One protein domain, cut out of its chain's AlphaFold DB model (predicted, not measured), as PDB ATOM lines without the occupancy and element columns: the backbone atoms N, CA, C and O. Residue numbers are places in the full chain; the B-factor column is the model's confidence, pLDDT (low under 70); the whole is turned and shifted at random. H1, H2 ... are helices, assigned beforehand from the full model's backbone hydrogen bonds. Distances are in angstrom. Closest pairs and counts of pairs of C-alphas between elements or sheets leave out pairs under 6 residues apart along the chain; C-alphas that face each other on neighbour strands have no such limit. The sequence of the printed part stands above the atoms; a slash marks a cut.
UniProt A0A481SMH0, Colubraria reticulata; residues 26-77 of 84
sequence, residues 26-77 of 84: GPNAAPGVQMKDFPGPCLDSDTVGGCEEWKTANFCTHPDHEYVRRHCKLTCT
ATOM      1  N   GLY A  26      19.089   1.926  11.002       58.94
ATOM      2  CA  GLY A  26      18.642   3.053  11.815       58.94
ATOM      3  C   GLY A  26      17.931   4.155  11.009       58.94
ATOM      4  O   GLY A  26      18.033   4.211   9.781       58.94
ATOM      5  N   PRO A  27      17.250   5.098  11.684       54.69
ATOM      6  CA  PRO A  27      16.252   6.014  11.102       54.69
ATOM      7  C   PRO A  27      16.742   6.933   9.967       54.69
ATOM      8  O   PRO A  27      15.944   7.650   9.371       54.69
ATOM      9  N   ASN A  28      18.038   6.911   9.655       54.09
ATOM     10  CA  ASN A  28      18.674   7.708   8.612       54.09
ATOM     11  C   ASN A  28      18.999   6.899   7.342       54.09
ATOM     12  O   ASN A  28      19.693   7.415   6.470       54.09
ATOM     13  N   ALA A  29      18.533   5.646   7.226       57.62
ATOM     14  CA  ALA A  29      18.748   4.798   6.054       57.62
ATOM     15  C   ALA A  29      18.307   5.487   4.747       57.62
ATOM     16  O   ALA A  29      17.167   5.935   4.621       57.62
ATOM     17  N   ALA A  30      19.187   5.538   3.742       58.00
ATOM     18  CA  ALA A  30      18.801   6.000   2.413       58.00
ATOM     19  C   ALA A  30      17.808   5.007   1.788       58.00
ATOM     20  O   ALA A  30      17.911   3.796   2.028       58.00
ATOM     21  N   PRO A  31      16.883   5.483   0.938       57.53
ATOM     22  CA  PRO A  31      15.930   4.614   0.265       57.53
ATOM     23  C   PRO A  31      16.649   3.516  -0.529       57.53
ATOM     24  O   PRO A  31      17.423   3.805  -1.439       57.53
ATOM     25  N   GLY A  32      16.372   2.253  -0.201       62.75
ATOM     26  CA  GLY A  32      16.865   1.093  -0.949       62.75
ATOM     27  C   GLY A  32      18.044   0.341  -0.331       62.75
ATOM     28  O   GLY A  32      18.357  -0.738  -0.832       62.75
ATOM     29  N   VAL A  33      18.643   0.834   0.758       68.38
ATOM     30  CA  VAL A  33      19.606   0.052   1.554       68.38
ATOM     31  C   VAL A  33      18.838  -0.899   2.476       68.38
ATOM     32  O   VAL A  33      17.873  -0.498   3.121       68.38
ATOM     33  N   GLN A  34      19.235  -2.168   2.512       72.50
ATOM     34  CA  GLN A  34      18.619  -3.241   3.295       72.50
ATOM     35  C   GLN A  34      19.657  -3.922   4.194       72.50
ATOM     36  O   GLN A  34      20.846  -3.901   3.897       72.50
ATOM     37  N   MET A  35      19.229  -4.563   5.288       66.94
ATOM     38  CA  MET A  35      20.155  -5.211   6.235       66.94
ATOM     39  C   MET A  35      21.072  -6.250   5.558       66.94
ATOM     40  O   MET A  35      22.230  -6.417   5.930       66.94
ATOM     41  N   LYS A  36      20.580  -6.904   4.498       76.62
ATOM     42  CA  LYS A  36      21.362  -7.820   3.647       76.62
ATOM     43  C   LYS A  36      22.611  -7.178   3.021       76.62
ATOM     44  O   LYS A  36      23.525  -7.900   2.640       76.62
ATOM     45  N   ASP A  37      22.642  -5.851   2.912       78.81
ATOM     46  CA  ASP A  37      23.761  -5.097   2.351       78.81
ATOM     47  C   ASP A  37      24.892  -4.890   3.379       78.81
ATOM     48  O   ASP A  37      25.953  -4.384   3.012       78.81
ATOM     49  N   PHE A  38      24.685  -5.321   4.634       80.38
ATOM     50  CA  PHE A  38      25.654  -5.336   5.736       80.38
ATOM     51  C   PHE A  38      26.053  -6.784   6.091       80.38
ATOM     52  O   PHE A  38      25.573  -7.357   7.082       80.38
ATOM     53  N   PRO A  39      26.904  -7.436   5.278       80.12
ATOM     54  CA  PRO A  39      27.346  -8.799   5.549       80.12
ATOM     55  C   PRO A  39      28.315  -8.845   6.738       80.12
ATOM     56  O   PRO A  39      29.049  -7.896   6.995       80.12
ATOM     57  N   GLY A  40      28.365  -9.989   7.423       81.19
ATOM     58  CA  GLY A  40      29.335 -10.246   8.491       81.19
ATOM     59  C   GLY A  40      28.807 -10.029   9.917       81.19
ATOM     60  O   GLY A  40      27.617  -9.734  10.103       81.19
ATOM     61  N   PRO A  41      29.679 -10.241  10.923       83.31
ATOM     62  CA  PRO A  41      29.329 -10.106  12.333       83.31
ATOM     63  C   PRO A  41      28.946  -8.664  12.678       83.31
ATOM     64  O   PRO A  41      29.421  -7.719  12.050       83.31
ATOM     65  N   CYS A  42      28.094  -8.503  13.688       85.38
ATOM     66  CA  CYS A  42      27.708  -7.194  14.202       85.38
ATOM     67  C   CYS A  42      28.851  -6.563  15.016       85.38
ATOM     68  O   CYS A  42      28.872  -6.606  16.243       85.38
ATOM     69  N   LEU A  43      29.851  -6.040  14.316       86.56
ATOM     70  CA  LEU A  43      30.978  -5.319  14.890       86.56
ATOM     71  C   LEU A  43      31.514  -4.314  13.874       86.56
ATOM     72  O   LEU A  43      31.341  -4.479  12.663       86.56
ATOM     73  N   ASP A  44      32.199  -3.297  14.379       87.62
ATOM     74  CA  ASP A  44      32.999  -2.415  13.547       87.62
ATOM     75  C   ASP A  44      34.412  -2.996  13.444       87.62
ATOM     76  O   ASP A  44      35.098  -3.203  14.444       87.62
ATOM     77  N   SER A  45      34.820  -3.326  12.223       86.19
ATOM     78  CA  SER A  45      36.151  -3.843  11.892       86.19
ATOM     79  C   SER A  45      37.030  -2.809  11.195       86.19
ATOM     80  O   SER A  45      38.199  -3.094  10.927       86.19
ATOM     81  N   ASP A  46      36.493  -1.626  10.881       82.19
ATOM     82  CA  ASP A  46      37.311  -0.552  10.336       82.19
ATOM     83  C   ASP A  46      38.323  -0.044  11.371       82.19
ATOM     84  O   ASP A  46      38.008   0.152  12.544       82.19
ATOM     85  N   THR A  47      39.551   0.187  10.912       73.88
ATOM     86  CA  THR A  47      40.664   0.675  11.743       73.88
ATOM     87  C   THR A  47      41.287   1.964  11.204       73.88
ATOM     88  O   THR A  47      42.268   2.443  11.771       73.88
ATOM     89  N   VAL A  48      40.754   2.523  10.109       71.38
ATOM     90  CA  VAL A  48      41.450   3.543   9.307       71.38
ATOM     91  C   VAL A  48      40.660   4.839   9.178       71.38
ATOM     92  O   VAL A  48      41.254   5.909   9.263       71.38
ATOM     93  N   GLY A  49      39.351   4.762   8.934       67.06
ATOM     94  CA  GLY A  49      38.535   5.910   8.543       67.06
ATOM     95  C   GLY A  49      37.377   6.239   9.474       67.06
ATOM     96  O   GLY A  49      36.628   7.154   9.163       67.06
ATOM     97  N   GLY A  50      37.261   5.549  10.609       85.00
ATOM     98  CA  GLY A  50      36.361   5.932  11.692       85.00
ATOM     99  C   GLY A  50      34.894   5.781  11.297       85.00
ATOM    100  O   GLY A  50      34.288   6.661  10.689       85.00
ATOM    101  N   CYS A  51      34.275   4.675  11.703       86.00
ATOM    102  CA  CYS A  51      32.878   4.390  11.380       86.00
ATOM    103  C   CYS A  51      31.907   5.527  11.754       86.00
ATOM    104  O   CYS A  51      30.943   5.783  11.029       86.00
ATOM    105  N   GLU A  52      32.171   6.243  12.849       86.00
ATOM    106  CA  GLU A  52      31.371   7.389  13.295       86.00
ATOM    107  C   GLU A  52      31.434   8.578  12.317       86.00
ATOM    108  O   GLU A  52      30.412   9.218  12.041       86.00
ATOM    109  N   GLU A  53      32.602   8.846  11.729       86.00
ATOM    110  CA  GLU A  53      32.767   9.903  10.726       86.00
ATOM    111  C   GLU A  53      31.962   9.573   9.468       86.00
ATOM    112  O   GLU A  53      31.217  10.407   8.951       86.00
ATOM    113  N   TRP A  54      32.028   8.321   9.012       86.38
ATOM    114  CA  TRP A  54      31.267   7.847   7.855       86.38
ATOM    115  C   TRP A  54      29.763   7.810   8.089       86.38
ATOM    116  O   TRP A  54      28.993   8.101   7.169       86.38
ATOM    117  N   LYS A  55      29.330   7.503   9.313       83.75
ATOM    118  CA  LYS A  55      27.929   7.648   9.718       83.75
ATOM    119  C   LYS A  55      27.480   9.098   9.602       83.75
ATOM    120  O   LYS A  55      26.448   9.364   8.992       83.75
ATOM    121  N   THR A  56      28.281  10.030  10.113       84.25
ATOM    122  CA  THR A  56      28.000  11.473  10.046       84.25
ATOM    123  C   THR A  56      27.990  11.988   8.601       84.25
ATOM    124  O   THR A  56      27.190  12.855   8.252       84.25
ATOM    125  N   ALA A  57      28.818  11.407   7.729       86.62
ATOM    126  CA  ALA A  57      28.866  11.702   6.298       86.62
ATOM    127  C   ALA A  57      27.767  11.004   5.462       86.62
ATOM    128  O   ALA A  57      27.727  11.186   4.246       86.62
ATOM    129  N   ASN A  58      26.866  10.228   6.079       82.31
ATOM    130  CA  ASN A  58      25.822   9.432   5.413       82.31
ATOM    131  C   ASN A  58      26.355   8.363   4.431       82.31
ATOM    132  O   ASN A  58      25.684   7.988   3.468       82.31
ATOM    133  N   PHE A  59      27.555   7.824   4.672       85.88
ATOM    134  CA  PHE A  59      28.135   6.767   3.830       85.88
ATOM    135  C   PHE A  59      27.591   5.376   4.133       85.88
ATOM    136  O   PHE A  59      27.498   4.559   3.221       85.88
ATOM    137  N   CYS A  60      27.147   5.117   5.369       80.94
ATOM    138  CA  CYS A  60      26.439   3.881   5.729       80.94
ATOM    139  C   CYS A  60      25.284   3.566   4.767       80.94
ATOM    140  O   CYS A  60      24.933   2.413   4.531       80.94
ATOM    141  N   THR A  61      24.701   4.619   4.202       77.38
ATOM    142  CA  THR A  61      23.486   4.577   3.408       77.38
ATOM    143  C   THR A  61      23.726   4.844   1.926       77.38
ATOM    144  O   THR A  61      22.795   4.797   1.133       77.38
ATOM    145  N   HIS A  62      24.962   5.129   1.518       79.00
ATOM    146  CA  HIS A  62      25.276   5.431   0.126       79.00
ATOM    147  C   HIS A  62      25.589   4.132  -0.639       79.00
ATOM    148  O   HIS A  62      26.430   3.354  -0.180       79.00
ATOM    149  N   PRO A  63      24.967   3.863  -1.806       73.19
ATOM    150  CA  PRO A  63      25.118   2.587  -2.517       73.19
ATOM    151  C   PRO A  63      26.580   2.263  -2.857       73.19
ATOM    152  O   PRO A  63      27.016   1.128  -2.653       73.19
ATOM    153  N   ASP A  64      27.359   3.278  -3.235       81.44
ATOM    154  CA  ASP A  64      28.768   3.141  -3.636       81.44
ATOM    155  C   ASP A  64      29.752   2.895  -2.476       81.44
ATOM    156  O   ASP A  64      30.912   2.560  -2.703       81.44
ATOM    157  N   HIS A  65      29.308   3.012  -1.221       82.44
ATOM    158  CA  HIS A  65      30.165   2.868  -0.040       82.44
ATOM    159  C   HIS A  65      30.031   1.481   0.594       82.44
ATOM    160  O   HIS A  65      29.796   1.326   1.793       82.44
ATOM    161  N   GLU A  66      30.206   0.442  -0.225       83.19
ATOM    162  CA  GLU A  66      30.127  -0.949   0.231       83.19
ATOM    163  C   GLU A  66      31.145  -1.261   1.334       83.19
ATOM    164  O   GLU A  66      30.830  -1.985   2.277       83.19
ATOM    165  N   TYR A  67      32.336  -0.659   1.262       85.38
ATOM    166  CA  TYR A  67      33.364  -0.797   2.295       85.38
ATOM    167  C   TYR A  67      32.809  -0.453   3.685       85.38
ATOM    168  O   TYR A  67      32.946  -1.236   4.622       85.38
ATOM    169  N   VAL A  68      32.102   0.673   3.804       86.50
ATOM    170  CA  VAL A  68      31.514   1.117   5.073       86.50
ATOM    171  C   VAL A  68      30.483   0.105   5.568       86.50
ATOM    172  O   VAL A  68      30.484  -0.245   6.742       86.50
ATOM    173  N   ARG A  69      29.653  -0.456   4.682       83.94
ATOM    174  CA  ARG A  69      28.653  -1.458   5.083       83.94
ATOM    175  C   ARG A  69      29.264  -2.772   5.570       83.94
ATOM    176  O   ARG A  69      28.715  -3.401   6.468       83.94
ATOM    177  N   ARG A  70      30.398  -3.189   5.000       84.81
ATOM    178  CA  ARG A  70      31.102  -4.406   5.439       84.81
ATOM    179  C   ARG A  70      31.889  -4.199   6.731       84.81
ATOM    180  O   ARG A  70      32.038  -5.143   7.501       84.81
ATOM    181  N   HIS A  71      32.419  -2.997   6.946       87.69
ATOM    182  CA  HIS A  71      33.372  -2.738   8.024       87.69
ATOM    183  C   HIS A  71      32.801  -1.967   9.210       87.69
ATOM    184  O   HIS A  71      33.404  -2.005  10.274       87.69
ATOM    185  N   CYS A  72      31.652  -1.314   9.062       88.88
ATOM    186  CA  CYS A  72      31.053  -0.465  10.090       88.88
ATOM    187  C   CYS A  72      29.627  -0.893  10.436       88.88
ATOM    188  O   CYS A  72      28.728  -0.061  10.565       88.88
ATOM    189  N   LYS A  73      29.383  -2.205  10.516       86.50
ATOM    190  CA  LYS A  73      28.034  -2.745  10.686       86.50
ATOM    191  C   LYS A  73      27.405  -2.305  12.007       86.50
ATOM    192  O   LYS A  73      26.263  -1.855  11.991       86.50
ATOM    193  N   LEU A  74      28.144  -2.369  13.114       85.88
ATOM    194  CA  LEU A  74      27.653  -1.962  14.434       85.88
ATOM    195  C   LEU A  74      27.326  -0.463  14.475       85.88
ATOM    196  O   LEU A  74      26.337  -0.058  15.072       85.88
ATOM    197  N   THR A  75      28.122   0.370  13.808       87.25
ATOM    198  CA  THR A  75      27.852   1.810  13.743       87.25
ATOM    199  C   THR A  75      26.686   2.155  12.804       87.25
ATOM    200  O   THR A  75      25.901   3.072  13.090       87.25
ATOM    201  N   CYS A  76      26.581   1.463  11.668       83.62
ATOM    202  CA  CYS A  76      25.621   1.757  10.604       83.62
ATOM    203  C   CYS A  76      24.235   1.124  10.801       83.62
ATOM    204  O   CYS A  76      23.295   1.514  10.106       83.62
ATOM    205  N   THR A  77      24.101   0.156  11.704       81.75
ATOM    206  CA  THR A  77      22.860  -0.593  11.951       81.75
ATOM    207  C   THR A  77      22.579  -0.696  13.448       81.75
ATOM    208  O   THR A  77      23.454  -0.393  14.252       81.75
TER     209      THR A  77
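Overview. This is residues 26 to 77 of the 84 residues of a protein of Colubraria reticulata (UniProt A0A481SMH0). With little regular structure, the fold is a long loop, residues 26 to 50, that sweeps in a wide arc round a small cluster of three short helices. The printed part has 52 residues, of which H1, H2 and H3, in that order, hold 16; the class is all helix, with no named strand. It is compact, with a radius of gyration of the C-alphas of 9.6 A, and spans 28 by 22 by 19 A.

Along the chain. Gly 26 has its C-alpha at (18.642, 3.053, 11.815). H1, residues 51 to 56, begins at (32.878, 4.390, 11.380) and is 8.7 A long. H2, residues 66 to 71, is 8.6 A long. H3, residues 73 to 76, is 5.1 A long and ends at (25.621, 1.757, 10.604).

Arrangement. H1 touches H3, the closest C-alphas being those of Cys 51 and Thr 75, 6.1 A apart. H1 and H2 only just touch, with 3 pairs of C-alphas within 8 A, the closest Cys 51 and Val 68 at 7.2 A; they run opposite ways at a steep tilt of 48 degrees. H2 and H3 are close but not clearly touching, Arg 69 to Cys 76 being closest at 7.1 A between C-alphas. In H1 and H2 every O i to N i+4 pair is within hydrogen-bond range; H3 is too short for one.

Size, cuts and confidence. The farthest C-alphas, Pro 31 and Thr 47, are 27.6 A apart. The printed part has no cut; the H2 to H3 link is tight, the H1 to H2 link short. Mean pLDDT of the printed part is 78.5, with residues 26 to 33, 35 and 49 under 70.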